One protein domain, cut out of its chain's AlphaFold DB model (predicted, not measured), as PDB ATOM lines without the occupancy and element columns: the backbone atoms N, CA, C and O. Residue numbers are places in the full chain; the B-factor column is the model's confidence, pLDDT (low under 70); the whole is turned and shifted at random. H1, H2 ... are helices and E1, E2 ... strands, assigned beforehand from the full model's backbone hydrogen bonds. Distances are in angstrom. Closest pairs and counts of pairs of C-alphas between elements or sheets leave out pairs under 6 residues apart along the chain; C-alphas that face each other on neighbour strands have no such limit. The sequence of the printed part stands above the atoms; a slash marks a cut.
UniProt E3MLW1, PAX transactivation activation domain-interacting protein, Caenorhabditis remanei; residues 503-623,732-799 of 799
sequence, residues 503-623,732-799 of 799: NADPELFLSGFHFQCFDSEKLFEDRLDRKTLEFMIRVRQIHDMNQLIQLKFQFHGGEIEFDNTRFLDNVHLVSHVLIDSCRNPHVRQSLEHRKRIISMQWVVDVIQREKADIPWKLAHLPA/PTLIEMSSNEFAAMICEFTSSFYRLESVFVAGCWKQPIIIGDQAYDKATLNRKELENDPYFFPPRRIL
ATOM      1  N   ASN A 503     -28.286  37.064  54.599       49.31
ATOM      2  CA  ASN A 503     -27.463  37.005  55.798       49.31
ATOM      3  C   ASN A 503     -27.161  38.359  56.465       49.31
ATOM      4  O   ASN A 503     -26.774  39.325  55.810       49.31
ATOM      5  N   ALA A 504     -27.117  38.346  57.798       50.34
ATOM      6  CA  ALA A 504     -26.422  39.383  58.562       50.34
ATOM      7  C   ALA A 504     -24.894  39.403  58.306       50.34
ATOM      8  O   ALA A 504     -24.238  40.395  58.609       50.34
ATOM      9  N   ASP A 505     -24.335  38.314  57.764       65.94
ATOM     10  CA  ASP A 505     -22.913  38.139  57.457       65.94
ATOM     11  C   ASP A 505     -22.657  38.104  55.928       65.94
ATOM     12  O   ASP A 505     -23.061  37.137  55.261       65.94
ATOM     13  N   PRO A 506     -21.987  39.125  55.355       69.94
ATOM     14  CA  PRO A 506     -21.677  39.180  53.928       69.94
ATOM     15  C   PRO A 506     -20.599  38.175  53.496       69.94
ATOM     16  O   PRO A 506     -20.496  37.902  52.305       69.94
ATOM     17  N   GLU A 507     -19.817  37.584  54.412       73.62
ATOM     18  CA  GLU A 507     -18.822  36.564  54.044       73.62
ATOM     19  C   GLU A 507     -19.497  35.275  53.526       73.62
ATOM     20  O   GLU A 507     -18.966  34.601  52.640       73.62
ATOM     21  N   LEU A 508     -20.697  34.971  54.040       77.19
ATOM     22  CA  LEU A 508     -21.435  33.713  53.863       77.19
ATOM     23  C   LEU A 508     -22.425  33.705  52.671       77.19
ATOM     24  O   LEU A 508     -23.459  33.040  52.738       77.19
ATOM     25  N   PHE A 509     -22.193  34.460  51.591       80.06
ATOM     26  CA  PHE A 509     -23.203  34.711  50.535       80.06
ATOM     27  C   PHE A 509     -23.708  33.481  49.737       80.06
ATOM     28  O   PHE A 509     -24.660  33.617  48.969       80.06
ATOM     29  N   LEU A 510     -23.122  32.289  49.920       86.44
ATOM     30  CA  LEU A 510     -23.612  30.996  49.410       86.44
ATOM     31  C   LEU A 510     -24.298  30.134  50.495       86.44
ATOM     32  O   LEU A 510     -24.583  28.964  50.259       86.44
ATOM     33  N   SER A 511     -24.589  30.681  51.678       82.56
ATOM     34  CA  SER A 511     -25.289  29.987  52.770       82.56
ATOM     35  C   SER A 511     -26.586  29.313  52.298       82.56
ATOM     36  O   SER A 511     -27.479  29.956  51.747       82.56
ATOM     37  N   GLY A 512     -26.686  27.997  52.503       78.50
ATOM     38  CA  GLY A 512     -27.823  27.185  52.054       78.50
ATOM     39  C   GLY A 512     -27.804  26.798  50.567       78.50
ATOM     40  O   GLY A 512     -28.710  26.094  50.116       78.50
ATOM     41  N   PHE A 513     -26.786  27.193  49.796       87.50
ATOM     42  CA  PHE A 513     -26.625  26.775  48.404       87.50
ATOM     43  C   PHE A 513     -25.916  25.420  48.355       87.50
ATOM     44  O   PHE A 513     -24.690  25.335  48.418       87.50
ATOM     45  N   HIS A 514     -26.697  24.352  48.200       88.44
ATOM     46  CA  HIS A 514     -26.171  23.038  47.837       88.44
ATOM     47  C   HIS A 514     -26.129  22.904  46.306       88.44
ATOM     48  O   HIS A 514     -27.156  23.073  45.636       88.44
ATOM     49  N   PHE A 515     -24.951  22.620  45.763       92.44
ATOM     50  CA  PHE A 515     -24.669  22.379  44.354       92.44
ATOM     51  C   PHE A 515     -24.523  20.876  44.093       92.44
ATOM     52  O   PHE A 515     -23.730  20.217  44.758       92.44
ATOM     53  N   GLN A 516     -25.225  20.345  43.092       93.94
ATOM     54  CA  GLN A 516     -24.827  19.078  42.469       93.94
ATOM     55  C   GLN A 516     -23.944  19.399  41.265       93.94
ATOM     56  O   GLN A 516     -24.362  20.151  40.385       93.94
ATOM     57  N   CYS A 517     -22.760  18.802  41.204       93.06
ATOM     58  CA  CYS A 517     -21.964  18.728  39.987       93.06
ATOM     59  C   CYS A 517     -22.286  17.420  39.251       93.06
ATOM     60  O   CYS A 517     -22.366  16.368  39.889       93.06
ATOM     61  N   PHE A 518     -22.458  17.481  37.929       90.75
ATOM     62  CA  PHE A 518     -22.488  16.305  37.052       90.75
ATOM     63  C   PHE A 518     -21.274  16.304  36.122       90.75
ATOM     64  O   PHE A 518     -20.740  17.360  35.793       90.75
ATOM     65  N   ASP A 519     -20.851  15.106  35.706       84.25
ATOM     66  CA  ASP A 519     -19.759  14.850  34.754       84.25
ATOM     67  C   ASP A 519     -18.511  15.710  35.006       84.25
ATOM     68  O   ASP A 519     -17.933  16.300  34.096       84.25
ATOM     69  N   SER A 520     -18.096  15.780  36.276       81.19
ATOM     70  CA  SER A 520     -17.056  16.711  36.731       81.19
ATOM     71  C   SER A 520     -15.726  16.575  35.972       81.19
ATOM     72  O   SER A 520     -15.081  17.580  35.696       81.19
ATOM     73  N   GLU A 521     -15.384  15.368  35.504       79.12
ATOM     74  CA  GLU A 521     -14.229  15.089  34.632       79.12
ATOM     75  C   GLU A 521     -14.228  15.892  33.313       79.12
ATOM     76  O   GLU A 521     -13.170  16.084  32.724       79.12
ATOM     77  N   LYS A 522     -15.386  16.391  32.854       75.25
ATOM     78  CA  LYS A 522     -15.520  17.262  31.671       75.25
ATOM     79  C   LYS A 522     -15.498  18.755  31.992       75.25
ATOM     80  O   LYS A 522     -15.178  19.561  31.123       75.25
ATOM     81  N   LEU A 523     -15.877  19.127  33.216       74.31
ATOM     82  CA  LEU A 523     -15.808  20.508  33.711       74.31
ATOM     83  C   LEU A 523     -14.367  20.913  34.069       74.31
ATOM     84  O   LEU A 523     -14.066  22.105  34.139       74.31
ATOM     85  N   PHE A 524     -13.488  19.934  34.283       73.88
ATOM     86  CA  PHE A 524     -12.085  20.121  34.642       73.88
ATOM     87  C   PHE A 524     -11.166  20.073  33.413       73.88
ATOM     88  O   PHE A 524     -10.546  19.057  33.107       73.88
ATOM     89  N   GLU A 525     -11.051  21.206  32.713       62.34
ATOM     90  CA  GLU A 525      -9.902  21.461  31.831       62.34
ATOM     91  C   GLU A 525      -8.609  21.632  32.668       62.34
ATOM     92  O   GLU A 525      -8.689  21.898  33.868       62.34
ATOM     93  N   ASP A 526      -7.420  21.555  32.043       53.19
ATOM     94  CA  ASP A 526      -6.059  21.501  32.649       53.19
ATOM     95  C   ASP A 526      -5.709  22.535  33.759       53.19
ATOM     96  O   ASP A 526      -4.611  22.502  34.316       53.19
ATOM     97  N   ARG A 527      -6.587  23.502  34.054       55.12
ATOM     98  CA  ARG A 527      -6.384  24.605  35.010       55.12
ATOM     99  C   ARG A 527      -7.375  24.648  36.179       55.12
ATOM    100  O   ARG A 527      -7.196  25.491  37.053       55.12
ATOM    101  N   LEU A 528      -8.407  23.804  36.202       71.69
ATOM    102  CA  LEU A 528      -9.408  23.772  37.272       71.69
ATOM    103  C   LEU A 528      -9.673  22.320  37.660       71.69
ATOM    104  O   LEU A 528     -10.203  21.571  36.853       71.69
ATOM    105  N   ASP A 529      -9.336  21.927  38.886       79.81
ATOM    106  CA  ASP A 529      -9.616  20.582  39.394       79.81
ATOM    107  C   ASP A 529     -10.783  20.574  40.398       79.81
ATOM    108  O   ASP A 529     -11.262  21.621  40.851       79.81
ATOM    109  N   ARG A 530     -11.210  19.367  40.800       83.25
ATOM    110  CA  ARG A 530     -12.249  19.163  41.822       83.25
ATOM    111  C   ARG A 530     -11.980  19.956  43.093       83.25
ATOM    112  O   ARG A 530     -12.910  20.545  43.636       83.25
ATOM    113  N   LYS A 531     -10.729  19.981  43.556       80.25
ATOM    114  CA  LYS A 531     -10.345  20.661  44.795       80.25
ATOM    115  C   LYS A 531     -10.430  22.169  44.657       80.25
ATOM    116  O   LYS A 531     -10.920  22.817  45.570       80.25
ATOM    117  N   THR A 532     -10.017  22.723  43.520       82.44
ATOM    118  CA  THR A 532     -10.103  24.162  43.243       82.44
ATOM    119  C   THR A 532     -11.557  24.624  43.142       82.44
ATOM    120  O   THR A 532     -11.889  25.674  43.681       82.44
ATOM    121  N   LEU A 533     -12.448  23.833  42.531       85.06
ATOM    122  CA  LEU A 533     -13.888  24.131  42.496       85.06
ATOM    123  C   LEU A 533     -14.563  23.988  43.871       85.06
ATOM    124  O   LEU A 533     -15.354  24.845  44.266       85.06
ATOM    125  N   GLU A 534     -14.261  22.914  44.603       85.94
ATOM    126  CA  GLU A 534     -14.767  22.698  45.962       85.94
ATOM    127  C   GLU A 534     -14.301  23.808  46.907       85.94
ATOM    128  O   GLU A 534     -15.110  24.358  47.655       85.94
ATOM    129  N   PHE A 535     -13.026  24.191  46.802       82.06
ATOM    130  CA  PHE A 535     -12.465  25.369  47.443       82.06
ATOM    131  C   PHE A 535     -13.258  26.609  47.035       82.06
ATOM    132  O   PHE A 535     -13.905  27.167  47.898       82.06
ATOM    133  N   MET A 536     -13.346  26.979  45.753       83.25
ATOM    134  CA  MET A 536     -14.071  28.176  45.288       83.25
ATOM    135  C   MET A 536     -15.507  28.316  45.833       83.25
ATOM    136  O   MET A 536     -15.947  29.430  46.109       83.25
ATOM    137  N   ILE A 537     -16.248  27.214  45.991       86.31
ATOM    138  CA  ILE A 537     -17.630  27.227  46.505       86.31
ATOM    139  C   ILE A 537     -17.690  27.294  48.040       86.31
ATOM    140  O   ILE A 537     -18.623  27.883  48.593       86.31
ATOM    141  N   ARG A 538     -16.711  26.713  48.742       83.75
ATOM    142  CA  ARG A 538     -16.655  26.694  50.213       83.75
ATOM    143  C   ARG A 538     -15.867  27.864  50.801       83.75
ATOM    144  O   ARG A 538     -16.266  28.383  51.834       83.75
ATOM    145  N   VAL A 539     -14.766  28.281  50.185       72.94
ATOM    146  CA  VAL A 539     -13.711  29.145  50.736       72.94
ATOM    147  C   VAL A 539     -13.087  30.048  49.659       72.94
ATOM    148  O   VAL A 539     -12.723  29.609  48.572       72.94
ATOM    149  N   ARG A 540     -12.836  31.312  50.001       69.62
ATOM    150  CA  ARG A 540     -12.000  32.244  49.229       69.62
ATOM    151  C   ARG A 540     -10.659  32.479  49.903       69.62
ATOM    152  O   ARG A 540     -10.589  32.655  51.116       69.62
ATOM    153  N   GLN A 541      -9.605  32.567  49.095       59.16
ATOM    154  CA  GLN A 541      -8.294  33.064  49.508       59.16
ATOM    155  C   GLN A 541      -8.237  34.588  49.336       59.16
ATOM    156  O   GLN A 541      -8.391  35.092  48.225       59.16
ATOM    157  N   ILE A 542      -7.980  35.323  50.418       56.19
ATOM    158  CA  ILE A 542      -7.767  36.775  50.406       56.19
ATOM    159  C   ILE A 542      -6.283  37.056  50.658       56.19
ATOM    160  O   ILE A 542      -5.690  36.566  51.623       56.19
ATOM    161  N   HIS A 543      -5.691  37.861  49.778       54.59
ATOM    162  CA  HIS A 543      -4.325  38.368  49.898       54.59
ATOM    163  C   HIS A 543      -4.387  39.785  50.477       54.59
ATOM    164  O   HIS A 543      -4.802  40.710  49.780       54.59
ATOM    165  N   ASP A 544      -4.002  39.968  51.742       51.91
ATOM    166  CA  ASP A 544      -3.870  41.306  52.331       51.91
ATOM    167  C   ASP A 544      -2.522  41.926  51.926       51.91
ATOM    168  O   ASP A 544      -1.460  41.370  52.204       51.91
ATOM    169  N   MET A 545      -2.555  43.091  51.273       50.28
ATOM    170  CA  MET A 545      -1.342  43.827  50.896       50.28
ATOM    171  C   MET A 545      -0.685  44.580  52.065       50.28
ATOM    172  O   MET A 545       0.450  45.030  51.920       50.28
ATOM    173  N   ASN A 546      -1.359  44.748  53.209       53.19
ATOM    174  CA  ASN A 546      -0.884  45.616  54.293       53.19
ATOM    175  C   ASN A 546      -0.037  44.901  55.358       53.19
ATOM    176  O   ASN A 546       0.640  45.577  56.133       53.19
ATOM    177  N   GLN A 547      -0.053  43.562  55.423       47.00
ATOM    178  CA  GLN A 547       0.772  42.776  56.353       47.00
ATOM    179  C   GLN A 547       1.281  41.484  55.694       47.00
ATOM    180  O   GLN A 547       0.519  40.561  55.420       47.00
ATOM    181  N   LEU A 548       2.600  41.400  55.500       49.00
ATOM    182  CA  LEU A 548       3.295  40.471  54.589       49.00
ATOM    183  C   LEU A 548       3.123  38.948  54.815       49.00
ATOM    184  O   LEU A 548       3.659  38.180  54.019       49.00
ATOM    185  N   ILE A 549       2.449  38.483  55.876       50.19
ATOM    186  CA  ILE A 549       2.405  37.050  56.250       50.19
ATOM    187  C   ILE A 549       1.026  36.586  56.776       50.19
ATOM    188  O   ILE A 549       0.949  35.771  57.696       50.19
ATOM    189  N   GLN A 550      -0.091  37.084  56.226       49.78
ATOM    190  CA  GLN A 550      -1.421  36.504  56.496       49.78
ATOM    191  C   GLN A 550      -2.279  36.371  55.229       49.78
ATOM    192  O   GLN A 550      -2.944  37.311  54.804       49.78
ATOM    193  N   LEU A 551      -2.333  35.155  54.675       54.12
ATOM    194  CA  LEU A 551      -3.450  34.739  53.825       54.12
ATOM    195  C   LEU A 551      -4.685  34.579  54.722       54.12
ATOM    196  O   LEU A 551      -4.699  33.696  55.582       54.12
ATOM    197  N   LYS A 552      -5.714  35.419  54.542       58.50
ATOM    198  CA  LYS A 552      -7.013  35.201  55.195       58.50
ATOM    199  C   LYS A 552      -7.853  34.317  54.281       58.50
ATOM    200  O   LYS A 552      -8.178  34.713  53.165       58.50
ATOM    201  N   PHE A 553      -8.228  33.142  54.763       65.50
ATOM    202  CA  PHE A 553      -9.241  32.311  54.120       65.50
ATOM    203  C   PHE A 553     -10.626  32.655  54.697       65.50
ATOM    204  O   PHE A 553     -10.743  32.983  55.878       65.50
ATOM    205  N   GLN A 554     -11.659  32.664  53.853       67.25
ATOM    206  CA  GLN A 554     -13.004  33.161  54.174       67.25
ATOM    207  C   GLN A 554     -14.054  32.164  53.671       67.25
ATOM    208  O   GLN A 554     -14.110  31.910  52.471       67.25
ATOM    209  N   PHE A 555     -14.863  31.587  54.563       74.00
ATOM    210  CA  PHE A 555     -15.883  30.591  54.201       74.00
ATOM    211  C   PHE A 555     -17.140  31.254  53.614       74.00
ATOM    212  O   PHE A 555     -17.613  32.250  54.154       74.00
ATOM    213  N   HIS A 556     -17.696  30.682  52.544       78.19
ATOM    214  CA  HIS A 556     -18.824  31.230  51.781       78.19
ATOM    215  C   HIS A 556     -20.190  30.614  52.101       78.19
ATOM    216  O   HIS A 556     -21.204  31.173  51.695       78.19
ATOM    217  N   GLY A 557     -20.264  29.488  52.814       78.62
ATOM    218  CA  GLY A 557     -21.543  28.835  53.138       78.62
ATOM    219  C   GLY A 557     -22.073  27.841  52.099       78.62
ATOM    220  O   GLY A 557     -23.080  27.188  52.370       78.62
ATOM    221  N   GLY A 558     -21.407  27.706  50.946       86.50
ATOM    222  CA  GLY A 558     -21.788  26.773  49.887       86.50
ATOM    223  C   GLY A 558     -21.399  25.321  50.181       86.50
ATOM    224  O   GLY A 558     -20.385  25.044  50.819       86.50
ATOM    225  N   GLU A 559     -22.192  24.384  49.668       86.44
ATOM    226  CA  GLU A 559     -21.946  22.937  49.719       86.44
ATOM    227  C   GLU A 559     -21.926  22.383  48.293       86.44
ATOM    228  O   GLU A 559     -22.794  22.745  47.502       86.44
ATOM    229  N   ILE A 560     -20.998  21.488  47.946       90.31
ATOM    230  CA  ILE A 560     -20.968  20.844  46.623       90.31
ATOM    231  C   ILE A 560     -20.803  19.327  46.733       90.31
ATOM    232  O   ILE A 560     -19.892  18.829  47.391       90.31
ATOM    233  N   GLU A 561     -21.694  18.608  46.053       89.94
ATOM    234  CA  GLU A 561     -21.678  17.156  45.891       89.94
ATOM    235  C   GLU A 561     -21.251  16.794  44.459       89.94
ATOM    236  O   GLU A 561     -21.636  17.449  43.485       89.94
ATOM    237  N   PHE A 562     -20.441  15.743  44.342       89.88
ATOM    238  CA  PHE A 562     -19.885  15.234  43.079       89.88
ATOM    239  C   PHE A 562     -20.302  13.784  42.795       89.88
ATOM    240  O   PHE A 562     -20.055  13.270  41.708       89.88
ATOM    241  N   ASP A 563     -20.902  13.100  43.770       87.62
ATOM    242  CA  ASP A 563     -21.441  11.759  43.588       87.62
ATOM    243  C   ASP A 563     -22.791  11.830  42.850       87.62
ATOM    244  O   ASP A 563     -23.835  12.111  43.445       87.62
ATOM    245  N   ASN A 564     -22.775  11.563  41.538       88.19
ATOM    246  CA  ASN A 564     -23.977  11.520  40.693       88.19
ATOM    247  C   ASN A 564     -25.068  10.574  41.242       88.19
ATOM    248  O   ASN A 564     -26.244  10.766  40.932       88.19
ATOM    249  N   THR A 565     -24.715   9.546  42.031       86.75
ATOM    250  CA  THR A 565     -25.694   8.581  42.561       86.75
ATOM    251  C   THR A 565     -26.545   9.183  43.677       86.75
ATOM    252  O   THR A 565     -27.747   8.922  43.742       86.75
ATOM    253  N   ARG A 566     -25.961  10.079  44.483       83.81
ATOM    254  CA  ARG A 566     -26.626  10.756  45.610       83.81
ATOM    255  C   ARG A 566     -27.605  11.838  45.193       83.81
ATOM    256  O   ARG A 566     -28.386  12.285  46.031       83.81
ATOM    257  N   PHE A 567     -27.587  12.265  43.928       88.88
ATOM    258  CA  PHE A 567     -28.438  13.355  43.454       88.88
ATOM    259  C   PHE A 567     -29.921  13.124  43.764       88.88
ATOM    260  O   PHE A 567     -30.603  14.068  44.149       88.88
ATOM    261  N   LEU A 568     -30.421  11.889  43.619       88.19
ATOM    262  CA  LEU A 568     -31.828  11.561  43.878       88.19
ATOM    263  C   LEU A 568     -32.177  11.582  45.373       88.19
ATOM    264  O   LEU A 568     -33.222  12.120  45.736       88.19
ATOM    265  N   ASP A 569     -31.303  11.067  46.237       88.62
ATOM    266  CA  ASP A 569     -31.516  11.066  47.689       88.62
ATOM    267  C   ASP A 569     -31.452  12.500  48.246       88.62
ATOM    268  O   ASP A 569     -32.353  12.975  48.944       88.62
ATOM    269  N   ASN A 570     -30.419  13.243  47.839       86.75
ATOM    270  CA  ASN A 570     -30.182  14.632  48.226       86.75
ATOM    271  C   ASN A 570     -31.015  15.643  47.417       86.75
ATOM    272  O   ASN A 570     -30.878  16.849  47.637       86.75
ATOM    273  N   VAL A 571     -31.904  15.204  46.513       87.88
ATOM    274  CA  VAL A 571     -32.612  16.094  45.568       87.88
ATOM    275  C   VAL A 571     -33.426  17.177  46.272       87.88
ATOM    276  O   VAL A 571     -33.638  18.255  45.728       87.88
ATOM    277  N   HIS A 572     -33.872  16.922  47.499       84.94
ATOM    278  CA  HIS A 572     -34.602  17.882  48.320       84.94
ATOM    279  C   HIS A 572     -33.711  19.028  48.845       84.94
ATOM    280  O   HIS A 572     -34.212  20.134  49.030       84.94
ATOM    281  N   LEU A 573     -32.403  18.794  49.009       84.75
ATOM    282  CA  LEU A 573     -31.409  19.784  49.440       84.75
ATOM    283  C   LEU A 573     -30.796  20.563  48.268       84.75
ATOM    284  O   LEU A 573     -30.461  21.733  48.427       84.75
ATOM    285  N   VAL A 574     -30.617  19.923  47.104       88.69
ATOM    286  CA  VAL A 574     -29.945  20.542  45.947       88.69
ATOM    287  C   VAL A 574     -30.683  21.810  45.505       88.69
ATOM    288  O   VAL A 574     -31.879  21.783  45.209       88.69
ATOM    289  N   SER A 575     -29.953  22.919  45.420       86.88
ATOM    290  CA  SER A 575     -30.455  24.236  45.007       86.88
ATOM    291  C   SER A 575     -30.137  24.538  43.537       86.88
ATOM    292  O   SER A 575     -31.000  24.996  42.783       86.88
ATOM    293  N   HIS A 576     -28.913  24.210  43.121       90.69
ATOM    294  CA  HIS A 576     -28.372  24.463  41.792       90.69
ATOM    295  C   HIS A 576     -27.687  23.204  41.255       90.69
ATOM    296  O   HIS A 576     -27.159  22.390  42.016       90.69
ATOM    297  N   VAL A 577     -27.689  23.059  39.936       92.88
ATOM    298  CA  VAL A 577     -27.035  21.968  39.214       92.88
ATOM    299  C   VAL A 577     -25.999  22.572  38.276       92.88
ATOM    300  O   VAL A 577     -26.353  23.281  37.334       92.88
ATOM    301  N   LEU A 578     -24.731  22.297  38.564       93.56
ATOM    302  CA  LEU A 578     -23.582  22.680  37.758       93.56
ATOM    303  C   LEU A 578     -23.304  21.579  36.732       93.56
ATOM    304  O   LEU A 578     -23.152  20.410  37.091       93.56
ATOM    305  N   ILE A 579     -23.279  21.956  35.456       90.44
ATOM    306  CA  ILE A 579     -23.213  21.004  34.345       90.44
ATOM    307  C   ILE A 579     -22.495  21.630  33.141       90.44
ATOM    308  O   ILE A 579     -22.530  22.846  32.943       90.44
ATOM    309  N   ASP A 580     -21.828  20.798  32.346       87.19
ATOM    310  CA  ASP A 580     -21.048  21.200  31.170       87.19
ATOM    311  C   ASP A 580     -21.940  21.708  30.023       87.19
ATOM    312  O   ASP A 580     -21.681  22.746  29.405       87.19
ATOM    313  N   SER A 581     -23.016  20.968  29.752       88.38
ATOM    314  CA  SER A 581     -23.752  21.039  28.496       88.38
ATOM    315  C   SER A 581     -25.261  20.881  28.679       88.38
ATOM    316  O   SER A 581     -25.735  20.018  29.416       88.38
ATOM    317  N   CYS A 582     -26.039  21.620  27.886       85.88
ATOM    318  CA  CYS A 582     -27.480  21.414  27.705       85.88
ATOM    319  C   CYS A 582     -27.822  20.046  27.088       85.88
ATOM    320  O   CYS A 582     -28.985  19.642  27.087       85.88
ATOM    321  N   ARG A 583     -26.833  19.349  26.514       84.50
ATOM    322  CA  ARG A 583     -26.961  17.997  25.949       84.50
ATOM    323  C   ARG A 583     -26.688  16.897  26.978       84.50
ATOM    324  O   ARG A 583     -26.875  15.728  26.650       84.50
ATOM    325  N   ASN A 584     -26.255  17.248  28.188       88.12
ATOM    326  CA  ASN A 584     -26.005  16.291  29.256       88.12
ATOM    327  C   ASN A 584     -27.333  15.630  29.709       88.12
ATOM    328  O   ASN A 584     -28.316  16.344  29.940       88.12
ATOM    329  N   PRO A 585     -27.411  14.288  29.845       88.62
ATOM    330  CA  PRO A 585     -28.651  13.593  30.207       88.62
ATOM    331  C   PRO A 585     -29.279  14.079  31.525       88.62
ATOM    332  O   PRO A 585     -30.508  14.081  31.649       88.62
ATOM    333  N   HIS A 586     -28.474  14.547  32.484       89.81
ATOM    334  CA  HIS A 586     -28.967  15.002  33.785       89.81
ATOM    335  C   HIS A 586     -29.684  16.363  33.748       89.81
ATOM    336  O   HIS A 586     -30.400  16.695  34.698       89.81
ATOM    337  N   VAL A 587     -29.596  17.123  32.645       88.44
ATOM    338  CA  VAL A 587     -30.344  18.382  32.450       88.44
ATOM    339  C   VAL A 587     -31.845  18.148  32.605       88.44
ATOM    340  O   VAL A 587     -32.506  18.824  33.393       88.44
ATOM    341  N   ARG A 588     -32.394  17.148  31.905       86.38
ATOM    342  CA  ARG A 588     -33.836  16.864  31.933       86.38
ATOM    343  C   ARG A 588     -34.310  16.487  33.338       86.38
ATOM    344  O   ARG A 588     -35.292  17.047  33.818       86.38
ATOM    345  N   GLN A 589     -33.593  15.574  33.990       87.94
ATOM    346  CA  GLN A 589     -33.879  15.117  35.351       87.94
ATOM    347  C   GLN A 589     -33.874  16.298  36.341       87.94
ATOM    348  O   GLN A 589     -34.754  16.426  37.190       87.94
ATOM    349  N   SER A 590     -32.915  17.212  36.183       89.00
ATOM    350  CA  SER A 590     -32.784  18.416  37.007       89.00
ATOM    351  C   SER A 590     -33.945  19.398  36.815       89.00
ATOM    352  O   SER A 590     -34.439  19.947  37.800       89.00
ATOM    353  N   LEU A 591     -34.437  19.579  35.583       85.25
ATOM    354  CA  LEU A 591     -35.632  20.392  35.307       85.25
ATOM    355  C   LEU A 591     -36.916  19.751  35.852       85.25
ATOM    356  O   LEU A 591     -37.742  20.453  36.435       85.25
ATOM    357  N   GLU A 592     -37.066  18.427  35.744       84.38
ATOM    358  CA  GLU A 592     -38.196  17.689  36.330       84.38
ATOM    359  C   GLU A 592     -38.239  17.838  37.868       84.38
ATOM    360  O   GLU A 592     -39.318  17.974  38.447       84.38
ATOM    361  N   HIS A 593     -37.077  17.953  38.524       84.81
ATOM    362  CA  HIS A 593     -36.941  18.294  39.950       84.81
ATOM    363  C   HIS A 593     -36.852  19.808  40.255       84.81
ATOM    364  O   HIS A 593     -36.505  20.191  41.377       84.81
ATOM    365  N   ARG A 594     -37.187  20.678  39.288       81.75
ATOM    366  CA  ARG A 594     -37.222  22.154  39.402       81.75
ATOM    367  C   ARG A 594     -35.910  22.806  39.864       81.75
ATOM    368  O   ARG A 594     -35.921  23.830  40.547       81.75
ATOM    369  N   LYS A 595     -34.764  22.228  39.504       85.88
ATOM    370  CA  LYS A 595     -33.443  22.750  39.883       85.88
ATOM    371  C   LYS A 595     -32.974  23.851  38.942       85.88
ATOM    372  O   LYS A 595     -33.303  23.864  37.757       85.88
ATOM    373  N   ARG A 596     -32.201  24.793  39.486       87.38
ATOM    374  CA  ARG A 596     -31.565  25.861  38.708       87.38
ATOM    375  C   ARG A 596     -30.311  25.314  38.046       87.38
ATOM    376  O   ARG A 596     -29.334  25.028  38.732       87.38
ATOM    377  N   ILE A 597     -30.343  25.164  36.731       90.00
ATOM    378  CA  ILE A 597     -29.187  24.700  35.964       90.00
ATOM    379  C   ILE A 597     -28.281  25.897  35.656       90.00
ATOM    380  O   ILE A 597     -28.774  26.958  35.263       90.00
ATOM    381  N   ILE A 598     -26.978  25.729  35.884       91.88
ATOM    382  CA  ILE A 598     -25.954  26.777  35.795       91.88
ATOM    383  C   ILE A 598     -24.664  26.261  35.146       91.88
ATOM    384  O   ILE A 598     -24.363  25.067  35.178       91.88
ATOM    385  N   SER A 599     -23.885  27.190  34.598       91.94
ATOM    386  CA  SER A 599     -22.514  26.962  34.135       91.94
ATOM    387  C   SER A 599     -21.460  27.341  35.183       91.94
ATOM    388  O   SER A 599     -21.755  27.980  36.197       91.94
ATOM    389  N   MET A 600     -20.195  27.037  34.876       90.38
ATOM    390  CA  MET A 600     -19.040  27.516  35.643       90.38
ATOM    391  C   MET A 600     -18.968  29.050  35.721       90.38
ATOM    392  O   MET A 600     -18.643  29.597  36.773       90.38
ATOM    393  N   GLN A 601     -19.311  29.766  34.641       90.81
ATOM    394  CA  GLN A 601     -19.217  31.229  34.621       90.81
ATOM    395  C   GLN A 601     -20.156  31.881  35.643       90.81
ATOM    396  O   GLN A 601     -19.787  32.896  36.219       90.81
ATOM    397  N   TRP A 602     -21.327  31.294  35.930       91.00
ATOM    398  CA  TRP A 602     -22.193  31.804  37.002       91.00
ATOM    399  C   TRP A 602     -21.511  31.727  38.373       91.00
ATOM    400  O   TRP A 602     -21.600  32.675  39.150       91.00
ATOM    401  N   VAL A 603     -20.799  30.630  38.657       89.81
ATOM    402  CA  VAL A 603     -20.061  30.444  39.919       89.81
ATOM    403  C   VAL A 603     -18.940  31.484  40.030       89.81
ATOM    404  O   VAL A 603     -18.821  32.148  41.057       89.81
ATOM    405  N   VAL A 604     -18.182  31.696  38.947       88.19
ATOM    406  CA  VAL A 604     -17.143  32.740  38.855       88.19
ATOM    407  C   VAL A 604     -17.728  34.136  39.104       88.19
ATOM    408  O   VAL A 604     -17.218  34.866  39.950       88.19
ATOM    409  N   ASP A 605     -18.819  34.494  38.421       87.50
ATOM    410  CA  ASP A 605     -19.490  35.793  38.559       87.50
ATOM    411  C   ASP A 605     -20.046  36.034  39.972       87.50
ATOM    412  O   ASP A 605     -19.983  37.155  40.478       87.50
ATOM    413  N   VAL A 606     -20.591  35.002  40.623       86.75
ATOM    414  CA  VAL A 606     -21.143  35.096  41.986       86.75
ATOM    415  C   VAL A 606     -20.044  35.266  43.033       86.75
ATOM    416  O   VAL A 606     -20.197  36.101  43.923       86.75
ATOM    417  N   ILE A 607     -18.921  34.550  42.897       85.19
ATOM    418  CA  ILE A 607     -17.756  34.701  43.784       85.19
ATOM    419  C   ILE A 607     -17.088  36.067  43.570       85.19
ATOM    420  O   ILE A 607     -16.796  36.762  44.539       85.19
ATOM    421  N   GLN A 608     -16.890  36.492  42.316       83.56
ATOM    422  CA  GLN A 608     -16.264  37.783  41.991       83.56
ATOM    423  C   GLN A 608     -17.086  38.984  42.491       83.56
ATOM    424  O   GLN A 608     -16.520  40.035  42.784       83.56
ATOM    425  N   ARG A 609     -18.416  38.840  42.576       82.19
ATOM    426  CA  ARG A 609     -19.348  39.896  43.009       82.19
ATOM    427  C   ARG A 609     -19.794  39.762  44.468       82.19
ATOM    428  O   ARG A 609     -20.593  40.584  44.908       82.19
ATOM    429  N   GLU A 610     -19.321  38.737  45.181       82.25
ATOM    430  CA  GLU A 610     -19.660  38.422  46.580       82.25
ATOM    431  C   GLU A 610     -21.186  38.389  46.838       82.25
ATOM    432  O   GLU A 610     -21.676  38.745  47.911       82.25
ATOM    433  N   LYS A 611     -21.966  38.000  45.815       80.25
ATOM    434  CA  LYS A 611     -23.436  38.069  45.823       80.25
ATOM    435  C   LYS A 611     -24.064  37.019  44.908       80.25
ATOM    436  O   LYS A 611     -23.911  37.061  43.685       80.25
ATOM    437  N   ALA A 612     -24.866  36.138  45.499       79.56
ATOM    438  CA  ALA A 612     -25.597  35.088  44.796       79.56
ATOM    439  C   ALA A 612     -26.884  35.597  44.107       79.56
ATOM    440  O   ALA A 612     -28.005  35.305  44.529       79.56
ATOM    441  N   ASP A 613     -26.722  36.367  43.029       75.69
ATOM    442  CA  ASP A 613     -27.827  36.714  42.125       75.69
ATOM    443  C   ASP A 613     -28.299  35.495  41.305       75.69
ATOM    444  O   ASP A 613     -27.527  34.580  41.003       75.69
ATOM    445  N   ILE A 614     -29.569  35.502  40.876       76.00
ATOM    446  CA  ILE A 614     -30.069  34.534  39.882       76.00
ATOM    447  C   ILE A 614     -29.206  34.580  38.609       76.00
ATOM    448  O   ILE A 614     -28.628  35.627  38.312       76.00
ATOM    449  N   PRO A 615     -29.095  33.493  37.825       78.56
ATOM    450  CA  PRO A 615     -28.330  33.547  36.589       78.56
ATOM    451  C   PRO A 615     -29.014  34.507  35.599       78.56
ATOM    452  O   PRO A 615     -30.225  34.709  35.659       78.56
ATOM    453  N   TRP A 616     -28.223  35.201  34.773       77.62
ATOM    454  CA  TRP A 616     -28.700  36.420  34.096       77.62
ATOM    455  C   TRP A 616     -27.933  36.827  32.826       77.62
ATOM    456  O   TRP A 616     -28.383  37.730  32.129       77.62
ATOM    457  N   LYS A 617     -26.828  36.146  32.484       85.25
ATOM    458  CA  LYS A 617     -26.096  36.284  31.209       85.25
ATOM    459  C   LYS A 617     -26.224  34.988  30.401       85.25
ATOM    460  O   LYS A 617     -26.377  33.927  31.001       85.25
ATOM    461  N   LEU A 618     -26.076  35.032  29.070       87.81
ATOM    462  CA  LEU A 618     -26.062  33.815  28.226       87.81
ATOM    463  C   LEU A 618     -25.014  32.799  28.705       87.81
ATOM    464  O   LEU A 618     -25.316  31.619  28.847       87.81
ATOM    465  N   ALA A 619     -23.817  33.283  29.048       90.38
ATOM    466  CA  ALA A 619     -22.723  32.475  29.576       90.38
ATOM    467  C   ALA A 619     -23.026  31.797  30.929       90.38
ATOM    468  O   ALA A 619     -22.283  30.906  31.317       90.38
ATOM    469  N   HIS A 620     -24.074  32.201  31.664       89.62
ATOM    470  CA  HIS A 620     -24.448  31.593  32.951       89.62
ATOM    471  C   HIS A 620     -25.264  30.297  32.792       89.62
ATOM    472  O   HIS A 620     -25.467  29.582  33.773       89.62
ATOM    473  N   LEU A 621     -25.727  29.996  31.575       89.38
ATOM    474  CA  LEU A 621     -26.316  28.709  31.214       89.38
ATOM    475  C   LEU A 621     -25.248  27.772  30.620       89.38
ATOM    476  O   LEU A 621     -24.234  28.252  30.109       89.38
ATOM    477  N   PRO A 622     -25.443  26.441  30.684       89.69
ATOM    478  CA  PRO A 622     -24.530  25.476  30.073       89.69
ATOM    479  C   PRO A 622     -24.441  25.618  28.550       89.69
ATOM    480  O   PRO A 622     -25.331  26.170  27.898       89.69
ATOM    481  N   ALA A 623     -23.386  25.061  27.958       88.38
ATOM    482  CA  ALA A 623     -23.181  25.137  26.517       88.38
ATOM    483  C   ALA A 623     -24.222  24.297  25.739       88.38
ATOM    484  O   ALA A 623     -24.470  23.146  26.101       88.38
ATOM    485  N   PRO A 732     -32.483  39.097  31.054       66.31
ATOM    486  CA  PRO A 732     -32.894  37.688  31.007       66.31
ATOM    487  C   PRO A 732     -33.920  37.350  29.912       66.31
ATOM    488  O   PRO A 732     -33.961  36.221  29.431       66.31
ATOM    489  N   THR A 733     -34.720  38.322  29.459       69.12
ATOM    490  CA  THR A 733     -35.659  38.152  28.337       69.12
ATOM    491  C   THR A 733     -34.948  37.853  27.011       69.12
ATOM    492  O   THR A 733     -35.482  37.117  26.187       69.12
ATOM    493  N   LEU A 734     -33.725  38.356  26.803       70.75
ATOM    494  CA  LEU A 734     -32.922  38.014  25.622       70.75
ATOM    495  C   LEU A 734     -32.495  36.539  25.647       70.75
ATOM    496  O   LEU A 734     -32.462  35.893  24.606       70.75
ATOM    497  N   ILE A 735     -32.228  35.995  26.839       76.38
ATOM    498  CA  ILE A 735     -31.920  34.573  27.041       76.38
ATOM    499  C   ILE A 735     -33.161  33.725  26.720       76.38
ATOM    500  O   ILE A 735     -33.048  32.740  25.990       76.38
ATOM    501  N   GLU A 736     -34.346  34.155  27.172       74.38
ATOM    502  CA  GLU A 736     -35.641  33.502  26.901       74.38
ATOM    503  C   GLU A 736     -35.935  33.375  25.401       74.38
ATOM    504  O   GLU A 736     -36.431  32.351  24.943       74.38
ATOM    505  N   MET A 737     -35.590  34.405  24.627       73.81
ATOM    506  CA  MET A 737     -35.831  34.458  23.183       73.81
ATOM    507  C   MET A 737     -34.726  33.801  22.337       73.81
ATOM    508  O   MET A 737     -34.859  33.753  21.116       73.81
ATOM    509  N   SER A 738     -33.637  33.319  22.949       72.38
ATOM    510  CA  SER A 738     -32.442  32.869  22.219       72.38
ATOM    511  C   SER A 738     -32.494  31.398  21.769       72.38
ATOM    512  O   SER A 738     -32.218  31.108  20.607       72.38
ATOM    513  N   SER A 739     -32.887  30.468  22.647       76.31
ATOM    514  CA  SER A 739     -33.125  29.051  22.322       76.31
ATOM    515  C   SER A 739     -34.247  28.484  23.191       76.31
ATOM    516  O   SER A 739     -34.367  28.836  24.362       76.31
ATOM    517  N   ASN A 740     -35.007  27.526  22.650       76.75
ATOM    518  CA  ASN A 740     -35.978  26.725  23.402       76.75
ATOM    519  C   ASN A 740     -35.342  25.972  24.588       76.75
ATOM    520  O   ASN A 740     -36.006  25.743  25.594       76.75
ATOM    521  N   GLU A 741     -34.066  25.587  24.488       78.38
ATOM    522  CA  GLU A 741     -33.346  24.898  25.570       78.38
ATOM    523  C   GLU A 741     -33.033  25.861  26.718       78.38
ATOM    524  O   GLU A 741     -33.203  25.524  27.888       78.38
ATOM    525  N   PHE A 742     -32.641  27.091  26.381       80.88
ATOM    526  CA  PHE A 742     -32.419  28.154  27.356       80.88
ATOM    527  C   PHE A 742     -33.758  28.593  27.966       80.88
ATOM    528  O   PHE A 742     -33.888  28.633  29.187       80.88
ATOM    529  N   ALA A 743     -34.798  28.780  27.149       78.19
ATOM    530  CA  ALA A 743     -36.161  29.039  27.606       78.19
ATOM    531  C   ALA A 743     -36.671  27.969  28.591       78.19
ATOM    532  O   ALA A 743     -37.281  28.325  29.594       78.19
ATOM    533  N   ALA A 744     -36.381  26.681  28.370       76.56
ATOM    534  CA  ALA A 744     -36.777  25.595  29.274       76.56
ATOM    535  C   ALA A 744     -36.002  25.564  30.609       76.56
ATOM    536  O   ALA A 744     -36.506  25.021  31.589       76.56
ATOM    537  N   MET A 745     -34.796  26.144  30.676       80.19
ATOM    538  CA  MET A 745     -34.031  26.254  31.930       80.19
ATOM    539  C   MET A 745     -34.439  27.460  32.786       80.19
ATOM    540  O   MET A 745     -34.269  27.429  34.008       80.19
ATOM    541  N   ILE A 746     -34.986  28.514  32.169       74.62
ATOM    542  CA  ILE A 746     -35.307  29.781  32.851       74.62
ATOM    543  C   ILE A 746     -36.817  30.021  33.017       74.62
ATOM    544  O   ILE A 746     -37.246  30.740  33.927       74.62
ATOM    545  N   CYS A 747     -37.629  29.402  32.159       64.81
ATOM    546  CA  CYS A 747     -39.074  29.561  32.064       64.81
ATOM    547  C   CYS A 747     -39.810  28.216  32.025       64.81
ATOM    548  O   CYS A 747     -39.247  27.149  31.828       64.81
ATOM    549  N   GLU A 748     -41.113  28.280  32.285       61.31
ATOM    550  CA  GLU A 748     -41.909  27.137  32.750       61.31
ATOM    551  C   GLU A 748     -42.427  26.215  31.629       61.31
ATOM    552  O   GLU A 748     -43.043  25.186  31.900       61.31
ATOM    553  N   PHE A 749     -42.231  26.575  30.355       44.97
ATOM    554  CA  PHE A 749     -43.014  26.014  29.250       44.97
ATOM    555  C   PHE A 749     -42.471  24.700  28.661       44.97
ATOM    556  O   PHE A 749     -42.316  24.550  27.448       44.97
ATOM    557  N   THR A 750     -42.264  23.687  29.504       40.41
ATOM    558  CA  THR A 750     -42.272  22.298  29.020       40.41
ATOM    559  C   THR A 750     -43.717  21.877  28.756       40.41
ATOM    560  O   THR A 750     -44.440  21.495  29.677       40.41
ATOM    561  N   SER A 751     -44.152  21.952  27.494       37.88
ATOM    562  CA  SER A 751     -45.507  21.559  27.084       37.88
ATOM    563  C   SER A 751     -45.723  20.046  27.230       37.88
ATOM    564  O   SER A 751     -45.512  19.263  26.301       37.88
ATOM    565  N   SER A 752     -46.160  19.618  28.416       36.31
ATOM    566  CA  SER A 752     -46.675  18.268  28.628       36.31
ATOM    567  C   SER A 752     -48.091  18.189  28.059       36.31
ATOM    568  O   SER A 752     -49.076  18.399  28.765       36.31
ATOM    569  N   PHE A 753     -48.194  17.856  26.770       42.69
ATOM    570  CA  PHE A 753     -49.448  17.743  26.002       42.69
ATOM    571  C   PHE A 753     -50.418  16.642  26.512       42.69
ATOM    572  O   PHE A 753     -51.380  16.289  25.836       42.69
ATOM    573  N   TYR A 754     -50.155  16.074  27.696       39.88
ATOM    574  CA  TYR A 754     -50.786  14.873  28.248       39.88
ATOM    575  C   TYR A 754     -51.166  14.971  29.740       39.88
ATOM    576  O   TYR A 754     -51.601  13.970  30.307       39.88
ATOM    577  N   ARG A 755     -51.035  16.133  30.406       41.34
ATOM    578  CA  ARG A 755     -51.485  16.306  31.806       41.34
ATOM    579  C   ARG A 755     -52.397  17.527  31.970       41.34
ATOM    580  O   ARG A 755     -51.948  18.664  31.909       41.34
ATOM    581  N   LEU A 756     -53.685  17.266  32.199       37.41
ATOM    582  CA  LEU A 756     -54.778  18.251  32.245       37.41
ATOM    583  C   LEU A 756     -54.884  19.043  33.569       37.41
ATOM    584  O   LEU A 756     -55.984  19.335  34.027       37.41
ATOM    585  N   GLU A 757     -53.758  19.433  34.170       37.38
ATOM    586  CA  GLU A 757     -53.743  20.347  35.324       37.38
ATOM    587  C   GLU A 757     -52.778  21.512  35.086       37.38
ATOM    588  O   GLU A 757     -51.567  21.412  35.286       37.38
ATOM    589  N   SER A 758     -53.332  22.645  34.647       35.66
ATOM    590  CA  SER A 758     -52.599  23.894  34.415       35.66
ATOM    591  C   SER A 758     -52.339  24.648  35.724       35.66
ATOM    592  O   SER A 758     -52.899  25.719  35.963       35.66
ATOM    593  N   VAL A 759     -51.493  24.086  36.588       37.03
ATOM    594  CA  VAL A 759     -50.996  24.800  37.770       37.03
ATOM    595  C   VAL A 759     -49.905  25.777  37.327       37.03
ATOM    596  O   VAL A 759     -48.865  25.349  36.838       37.03
ATOM    597  N   PHE A 760     -50.126  27.081  37.511       36.00
ATOM    598  CA  PHE A 760     -49.078  28.098  37.356       36.00
ATOM    599  C   PHE A 760     -48.081  27.969  38.519       36.00
ATOM    600  O   PHE A 760     -48.413  28.318  39.653       36.00
ATOM    601  N   VAL A 761     -46.870  27.476  38.263       42.69
ATOM    602  CA  VAL A 761     -45.828  27.254  39.276       42.69
ATOM    603  C   VAL A 761     -44.490  27.778  38.759       42.69
ATOM    604  O   VAL A 761     -43.651  27.003  38.289       42.69
ATOM    605  N   ALA A 762     -44.318  29.095  38.910       47.66
ATOM    606  CA  ALA A 762     -43.190  29.913  38.459       47.66
ATOM    607  C   ALA A 762     -41.880  29.133  38.232       47.66
ATOM    608  O   ALA A 762     -41.393  28.457  39.139       47.66
ATOM    609  N   GLY A 763     -41.302  29.248  37.030       54.47
ATOM    610  CA  GLY A 763     -40.076  28.541  36.631       54.47
ATOM    611  C   GLY A 763     -38.876  28.741  37.573       54.47
ATOM    612  O   GLY A 763     -38.824  29.700  38.341       54.47
ATOM    613  N   CYS A 764     -37.887  27.845  37.499       56.47
ATOM    614  CA  CYS A 764     -36.814  27.662  38.494       56.47
ATOM    615  C   CYS A 764     -36.005  28.932  38.846       56.47
ATOM    616  O   CYS A 764     -35.517  29.072  39.968       56.47
ATOM    617  N   TRP A 765     -35.867  29.872  37.905       61.34
ATOM    618  CA  TRP A 765     -35.227  31.179  38.129       61.34
ATOM    619  C   TRP A 765     -36.125  32.189  38.860       61.34
ATOM    620  O   TRP A 765     -35.627  33.065  39.560       61.34
ATOM    621  N   LYS A 766     -37.448  32.073  38.702       52.62
ATOM    622  CA  LYS A 766     -38.471  32.977  39.255       52.62
ATOM    623  C   LYS A 766     -38.935  32.556  40.659       52.62
ATOM    624  O   LYS A 766     -39.633  33.323  41.315       52.62
ATOM    625  N   GLN A 767     -38.536  31.373  41.137       59.00
ATOM    626  CA  GLN A 767     -38.706  30.973  42.537       59.00
ATOM    627  C   GLN A 767     -37.568  31.552  43.399       59.00
ATOM    628  O   GLN A 767     -36.395  31.347  43.056       59.00
ATOM    629  N   PRO A 768     -37.861  32.250  44.513       57.94
ATOM    630  CA  PRO A 768     -36.838  32.618  45.485       57.94
ATOM    631  C   PRO A 768     -36.327  31.360  46.198       57.94
ATOM    632  O   PRO A 768     -37.106  30.465  46.524       57.94
ATOM    633  N   ILE A 769     -35.024  31.303  46.480       63.72
ATOM    634  CA  ILE A 769     -34.496  30.321  47.435       63.72
ATOM    635  C   ILE A 769     -34.817  30.848  48.829       63.72
ATOM    636  O   ILE A 769     -34.369  31.931  49.199       63.72
ATOM    637  N   ILE A 770     -35.611  30.091  49.581       61.59
ATOM    638  CA  ILE A 770     -35.913  30.393  50.978       61.59
ATOM    639  C   ILE A 770     -34.798  29.773  51.820       61.59
ATOM    640  O   ILE A 770     -34.817  28.576  52.105       61.59
ATOM    641  N   ILE A 771     -33.808  30.587  52.183       63.97
ATOM    642  CA  ILE A 771     -32.782  30.217  53.160       63.97
ATOM    643  C   ILE A 771     -33.446  30.308  54.538       63.97
ATOM    644  O   ILE A 771     -33.763  31.400  54.998       63.97
ATOM    645  N   GLY A 772     -33.725  29.165  55.165       61.94
ATOM    646  CA  GLY A 772     -34.194  29.124  56.554       61.94
ATOM    647  C   GLY A 772     -33.028  29.225  57.539       61.94
ATOM    648  O   GLY A 772     -31.919  28.806  57.210       61.94
ATOM    649  N   ASP A 773     -33.289  29.707  58.755       67.31
ATOM    650  CA  ASP A 773     -32.266  29.966  59.786       67.31
ATOM    651  C   ASP A 773     -31.334  28.761  60.020       67.31
ATOM    652  O   ASP A 773     -30.117  28.912  60.074       67.31
ATOM    653  N   GLN A 774     -31.880  27.537  60.005       72.00
ATOM    654  CA  GLN A 774     -31.118  26.285  60.131       72.00
ATOM    655  C   GLN A 774     -29.998  26.120  59.087       72.00
ATOM    656  O   GLN A 774     -28.972  25.504  59.377       72.00
ATOM    657  N   ALA A 775     -30.170  26.645  57.869       69.44
ATOM    658  CA  ALA A 775     -29.140  26.598  56.833       69.44
ATOM    659  C   ALA A 775     -27.999  27.587  57.125       69.44
ATOM    660  O   ALA A 775     -26.840  27.272  56.860       69.44
ATOM    661  N   TYR A 776     -28.319  28.737  57.725       71.75
ATOM    662  CA  TYR A 776     -27.348  29.732  58.174       71.75
ATOM    663  C   TYR A 776     -26.607  29.288  59.446       71.75
ATOM    664  O   TYR A 776     -25.387  29.437  59.533       71.75
ATOM    665  N   ASP A 777     -27.309  28.658  60.393       75.06
ATOM    666  CA  ASP A 777     -26.702  28.010  61.559       75.06
ATOM    667  C   ASP A 777     -25.753  26.886  61.125       75.06
ATOM    668  O   ASP A 777     -24.611  26.831  61.588       75.06
ATOM    669  N   LYS A 778     -26.173  26.041  60.169       79.12
ATOM    670  CA  LYS A 778     -25.302  25.017  59.575       79.12
ATOM    671  C   LYS A 778     -24.092  25.649  58.885       79.12
ATOM    672  O   LYS A 778     -22.975  25.231  59.158       79.12
ATOM    673  N   ALA A 779     -24.268  26.669  58.043       75.44
ATOM    674  CA  ALA A 779     -23.146  27.362  57.402       75.44
ATOM    675  C   ALA A 779     -22.174  27.973  58.436       75.44
ATOM    676  O   ALA A 779     -20.958  27.911  58.264       75.44
ATOM    677  N   THR A 780     -22.695  28.493  59.547       74.94
ATOM    678  CA  THR A 780     -21.901  29.047  60.655       74.94
ATOM    679  C   THR A 780     -21.172  27.968  61.465       74.94
ATOM    680  O   THR A 780     -20.092  28.235  61.997       74.94
ATOM    681  N   LEU A 781     -21.718  26.750  61.554       78.62
ATOM    682  CA  LEU A 781     -21.039  25.588  62.136       78.62
ATOM    683  C   LEU A 781     -19.969  25.035  61.182       78.62
ATOM    684  O   LEU A 781     -18.811  24.945  61.581       78.62
ATOM    685  N   ASN A 782     -20.321  24.786  59.916       78.31
ATOM    686  CA  ASN A 782     -19.395  24.374  58.858       78.31
ATOM    687  C   ASN A 782     -18.190  25.332  58.764       78.31
ATOM    688  O   ASN A 782     -17.065  24.861  58.631       78.31
ATOM    689  N   ARG A 783     -18.389  26.660  58.885       75.62
ATOM    690  CA  ARG A 783     -17.284  27.641  58.934       75.62
ATOM    691  C   ARG A 783     -16.265  27.278  60.015       75.62
ATOM    692  O   ARG A 783     -15.081  27.213  59.715       75.62
ATOM    693  N   LYS A 784     -16.723  26.994  61.238       74.69
ATOM    694  CA  LYS A 784     -15.853  26.637  62.373       74.69
ATOM    695  C   LYS A 784     -15.162  25.292  62.171       74.69
ATOM    696  O   LYS A 784     -14.038  25.120  62.627       74.69
ATOM    697  N   GLU A 785     -15.816  24.335  61.517       75.88
ATOM    698  CA  GLU A 785     -15.203  23.042  61.198       75.88
ATOM    699  C   GLU A 785     -14.100  23.205  60.141       75.88
ATOM    700  O   GLU A 785     -12.980  22.754  60.372       75.88
ATOM    701  N   LEU A 786     -14.357  23.935  59.047       72.31
ATOM    702  CA  LEU A 786     -13.343  24.216  58.023       72.31
ATOM    703  C   LEU A 786     -12.208  25.121  58.532       72.31
ATOM    704  O   LEU A 786     -11.065  24.885  58.164       72.31
ATOM    705  N   GLU A 787     -12.474  26.098  59.406       69.50
ATOM    706  CA  GLU A 787     -11.439  26.923  60.065       69.50
ATOM    707  C   GLU A 787     -10.434  26.095  60.889       69.50
ATOM    708  O   GLU A 787      -9.320  26.558  61.140       69.50
ATOM    709  N   ASN A 788     -10.810  24.877  61.300       69.19
ATOM    710  CA  ASN A 788      -9.939  23.922  61.988       69.19
ATOM    711  C   ASN A 788      -9.365  22.835  61.056       69.19
ATOM    712  O   ASN A 788      -8.557  22.022  61.511       69.19
ATOM    713  N   ASP A 789      -9.743  22.801  59.773       71.00
ATOM    714  CA  ASP A 789      -9.229  21.829  58.807       71.00
ATOM    715  C   ASP A 789      -7.869  22.296  58.239       71.00
ATOM    716  O   ASP A 789      -7.818  23.277  57.485       71.00
ATOM    717  N   PRO A 790      -6.754  21.593  58.528       65.94
ATOM    718  CA  PRO A 790      -5.426  21.961  58.033       65.94
ATOM    719  C   PRO A 790      -5.280  21.851  56.505       65.94
ATOM    720  O   PRO A 790      -4.265  22.300  55.971       65.94
ATOM    721  N   TYR A 791      -6.251  21.260  55.800       68.69
ATOM    722  CA  TYR A 791      -6.310  21.247  54.340       68.69
ATOM    723  C   TYR A 791      -6.717  22.611  53.757       68.69
ATOM    724  O   TYR A 791      -6.098  23.074  52.798       68.69
ATOM    725  N   PHE A 792      -7.719  23.270  54.351       64.31
ATOM    726  CA  PHE A 792      -8.190  24.595  53.929       64.31
ATOM    727  C   PHE A 792      -7.430  25.735  54.632       64.31
ATOM    728  O   PHE A 792      -7.170  26.771  54.021       64.31
ATOM    729  N   PHE A 793      -7.043  25.539  55.897       67.31
ATOM    730  CA  PHE A 793      -6.370  26.522  56.751       67.31
ATOM    731  C   PHE A 793      -5.070  25.917  57.323       67.31
ATOM    732  O   PHE A 793      -5.013  25.554  58.501       67.31
ATOM    733  N   PRO A 794      -3.996  25.775  56.518       60.66
ATOM    734  CA  PRO A 794      -2.754  25.159  56.979       60.66
ATOM    735  C   PRO A 794      -2.166  25.913  58.188       60.66
ATOM    736  O   PRO A 794      -2.069  27.147  58.159       60.66
ATOM    737  N   PRO A 795      -1.747  25.206  59.257       52.16
ATOM    738  CA  PRO A 795      -1.316  25.838  60.498       52.16
ATOM    739  C   PRO A 795      -0.086  26.719  60.274       52.16
ATOM    740  O   PRO A 795       0.869  26.332  59.593       52.16
ATOM    741  N   ARG A 796      -0.100  27.912  60.882       50.53
ATOM    742  CA  ARG A 796       0.955  28.924  60.736       50.53
ATOM    743  C   ARG A 796       2.314  28.348  61.137       50.53
ATOM    744  O   ARG A 796       2.608  28.223  62.325       50.53
ATOM    745  N   ARG A 797       3.178  28.075  60.156       41.28
ATOM    746  CA  ARG A 797       4.616  27.941  60.411       41.28
ATOM    747  C   ARG A 797       5.149  29.322  60.771       41.28
ATOM    748  O   ARG A 797       5.340  30.158  59.895       41.28
ATOM    749  N   ILE A 798       5.326  29.550  62.068       36.56
ATOM    750  CA  ILE A 798       6.060  30.701  62.586       36.56
ATOM    751  C   ILE A 798       7.511  30.553  62.103       36.56
ATOM    752  O   ILE A 798       8.126  29.509  62.329       36.56
ATOM    753  N   LEU A 799       8.002  31.577  61.408       33.03
ATOM    754  CA  LEU A 799       9.379  31.757  60.942       33.03
ATOM    755  C   LEU A 799       9.934  33.045  61.560       33.03
ATOM    756  O   LEU A 799       9.131  34.000  61.678       33.03
TER     757      LEU A 799
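What this domain is: This is residues 503 to 623 and 732 to 799 of the 799 residues of the protein "PAX transactivation activation domain-interacting protein" of Caenorhabditis remanei (UniProt E3MLW1). A small twisted sheet of four parallel strands, E4, E1, E5 and E6, makes the core, with H2 over one face at the E4 edge and H3 over the opposite face at E5 and E6. Toward one end of the long axis lie the hairpin of E2 and E3 and the long helix H7, which packs on E3; toward the other end H5 and H6 make a corner beside E6, and a loop sticks out with residues 751 to 759. The printed part has 189 residues with seven named helices and six named strands, in the order E1, H1, H2, E2, E3, E4, E5, H3, E6, H4, H5, H6, H7. The class is mixed, helices and strands, with under half of the residues, 79, in named elements. The whole is compact, with a radius of gyration of the C-alphas of 18.3 A, yet elongated in outline, spanning 70 by 38 by 32 A.

Where its parts are: E1 is residues 514 to 517, beginning at C-alpha 514 at (-26.171, 23.038, 47.837). H1, residues 520 to 523, and H2, residues 530 to 538 and 12.1 A long, follow. E2, residues 539 to 543, is 13.2 A long, and E3, residues 551 to 555, is 13.1 A long. E4 is residues 559 to 561 and E5 residues 576 to 578. H3 is residues 586 to 592 and E6 residues 596 to 598. H4, residues 600 to 608, is 12.4 A long and begins at C-alpha 600 at (-19.040, 27.516, 35.643). H5 is residues 732 to 736 and H6 residues 740 to 746. H7, residues 773 to 787, is the longest helix at 21.0 A and ends at C-alpha 787 at (-11.439, 26.923, 60.065).

How they stand to each other: The sheet runs E4, E1, E5, E6, and from edge to edge its strands' lines turn by 80 degrees. E4 and E1 are parallel, with N 515 and O 559 2.8 A apart, within hydrogen-bond range. E1 and E5 are parallel, with N 578 and O 516 at 2.8 A. E5 and E6 are parallel, with N 577 and O 596 at 2.8 A. E5, H3 and E6 form a strand-helix-strand unit, two parallel neighbour strands with a helix between, and its crossover is right-handed. H2 is on the sheet at a height of 8.7 A, over E4, and runs along the strands, at 16 degrees to E4 on the local plane. H3 is on the opposite face at a height of 9.1 A, over E6 and only just over E5, on which 3 of its C-alphas fall. H6 only grazes the sheet with residues 742 to 746; its closest C-alphas with E6 are those of Met 745 and Ile 597, 6.5 A apart. H5 and H6 touch only at the corner, closest at the C-alphas of Glu 736 and Ala 743, 4.5 A. H2 and H4 only just touch, with 3 pairs of C-alphas within 8 A, the closest being those of Met 536 and Ile 607, 7.6 A, at a steep tilt of 43 degrees, the same way. H1 is close to H2 but not clearly touching, with the C-alphas of Ser 520 and Arg 530 7.4 A apart. The hairpin of E2 and E3 is antiparallel at 154 degrees, with N 540 and O 554 at 2.8 A. The closest C-alphas of E3 and H7 are those of Phe 555 and Arg 783, 5.8 A apart. In H2, H3, H4, H5 and H6 every O i to N i+4 pair is within hydrogen-bond range; in H7 10 of 11 are, and H1 is too short for such a pair.

The domain as a whole: The C-alphas farthest apart are those of Leu 756 and Leu 799, 71.6 A. Residues 624 to 731 are not printed, and C-alphas 623 and 732 are 16.5 A apart across this cut, which lies in the link from H4 to H5. The links from E4 to E5 and from H6 to H7 are long, with 14 and 26 residues. The mean pLDDT of the printed part is 73.4, and 64 residues are under 70, among them residues 540 to 554, 747 to 773 and 790 to 799.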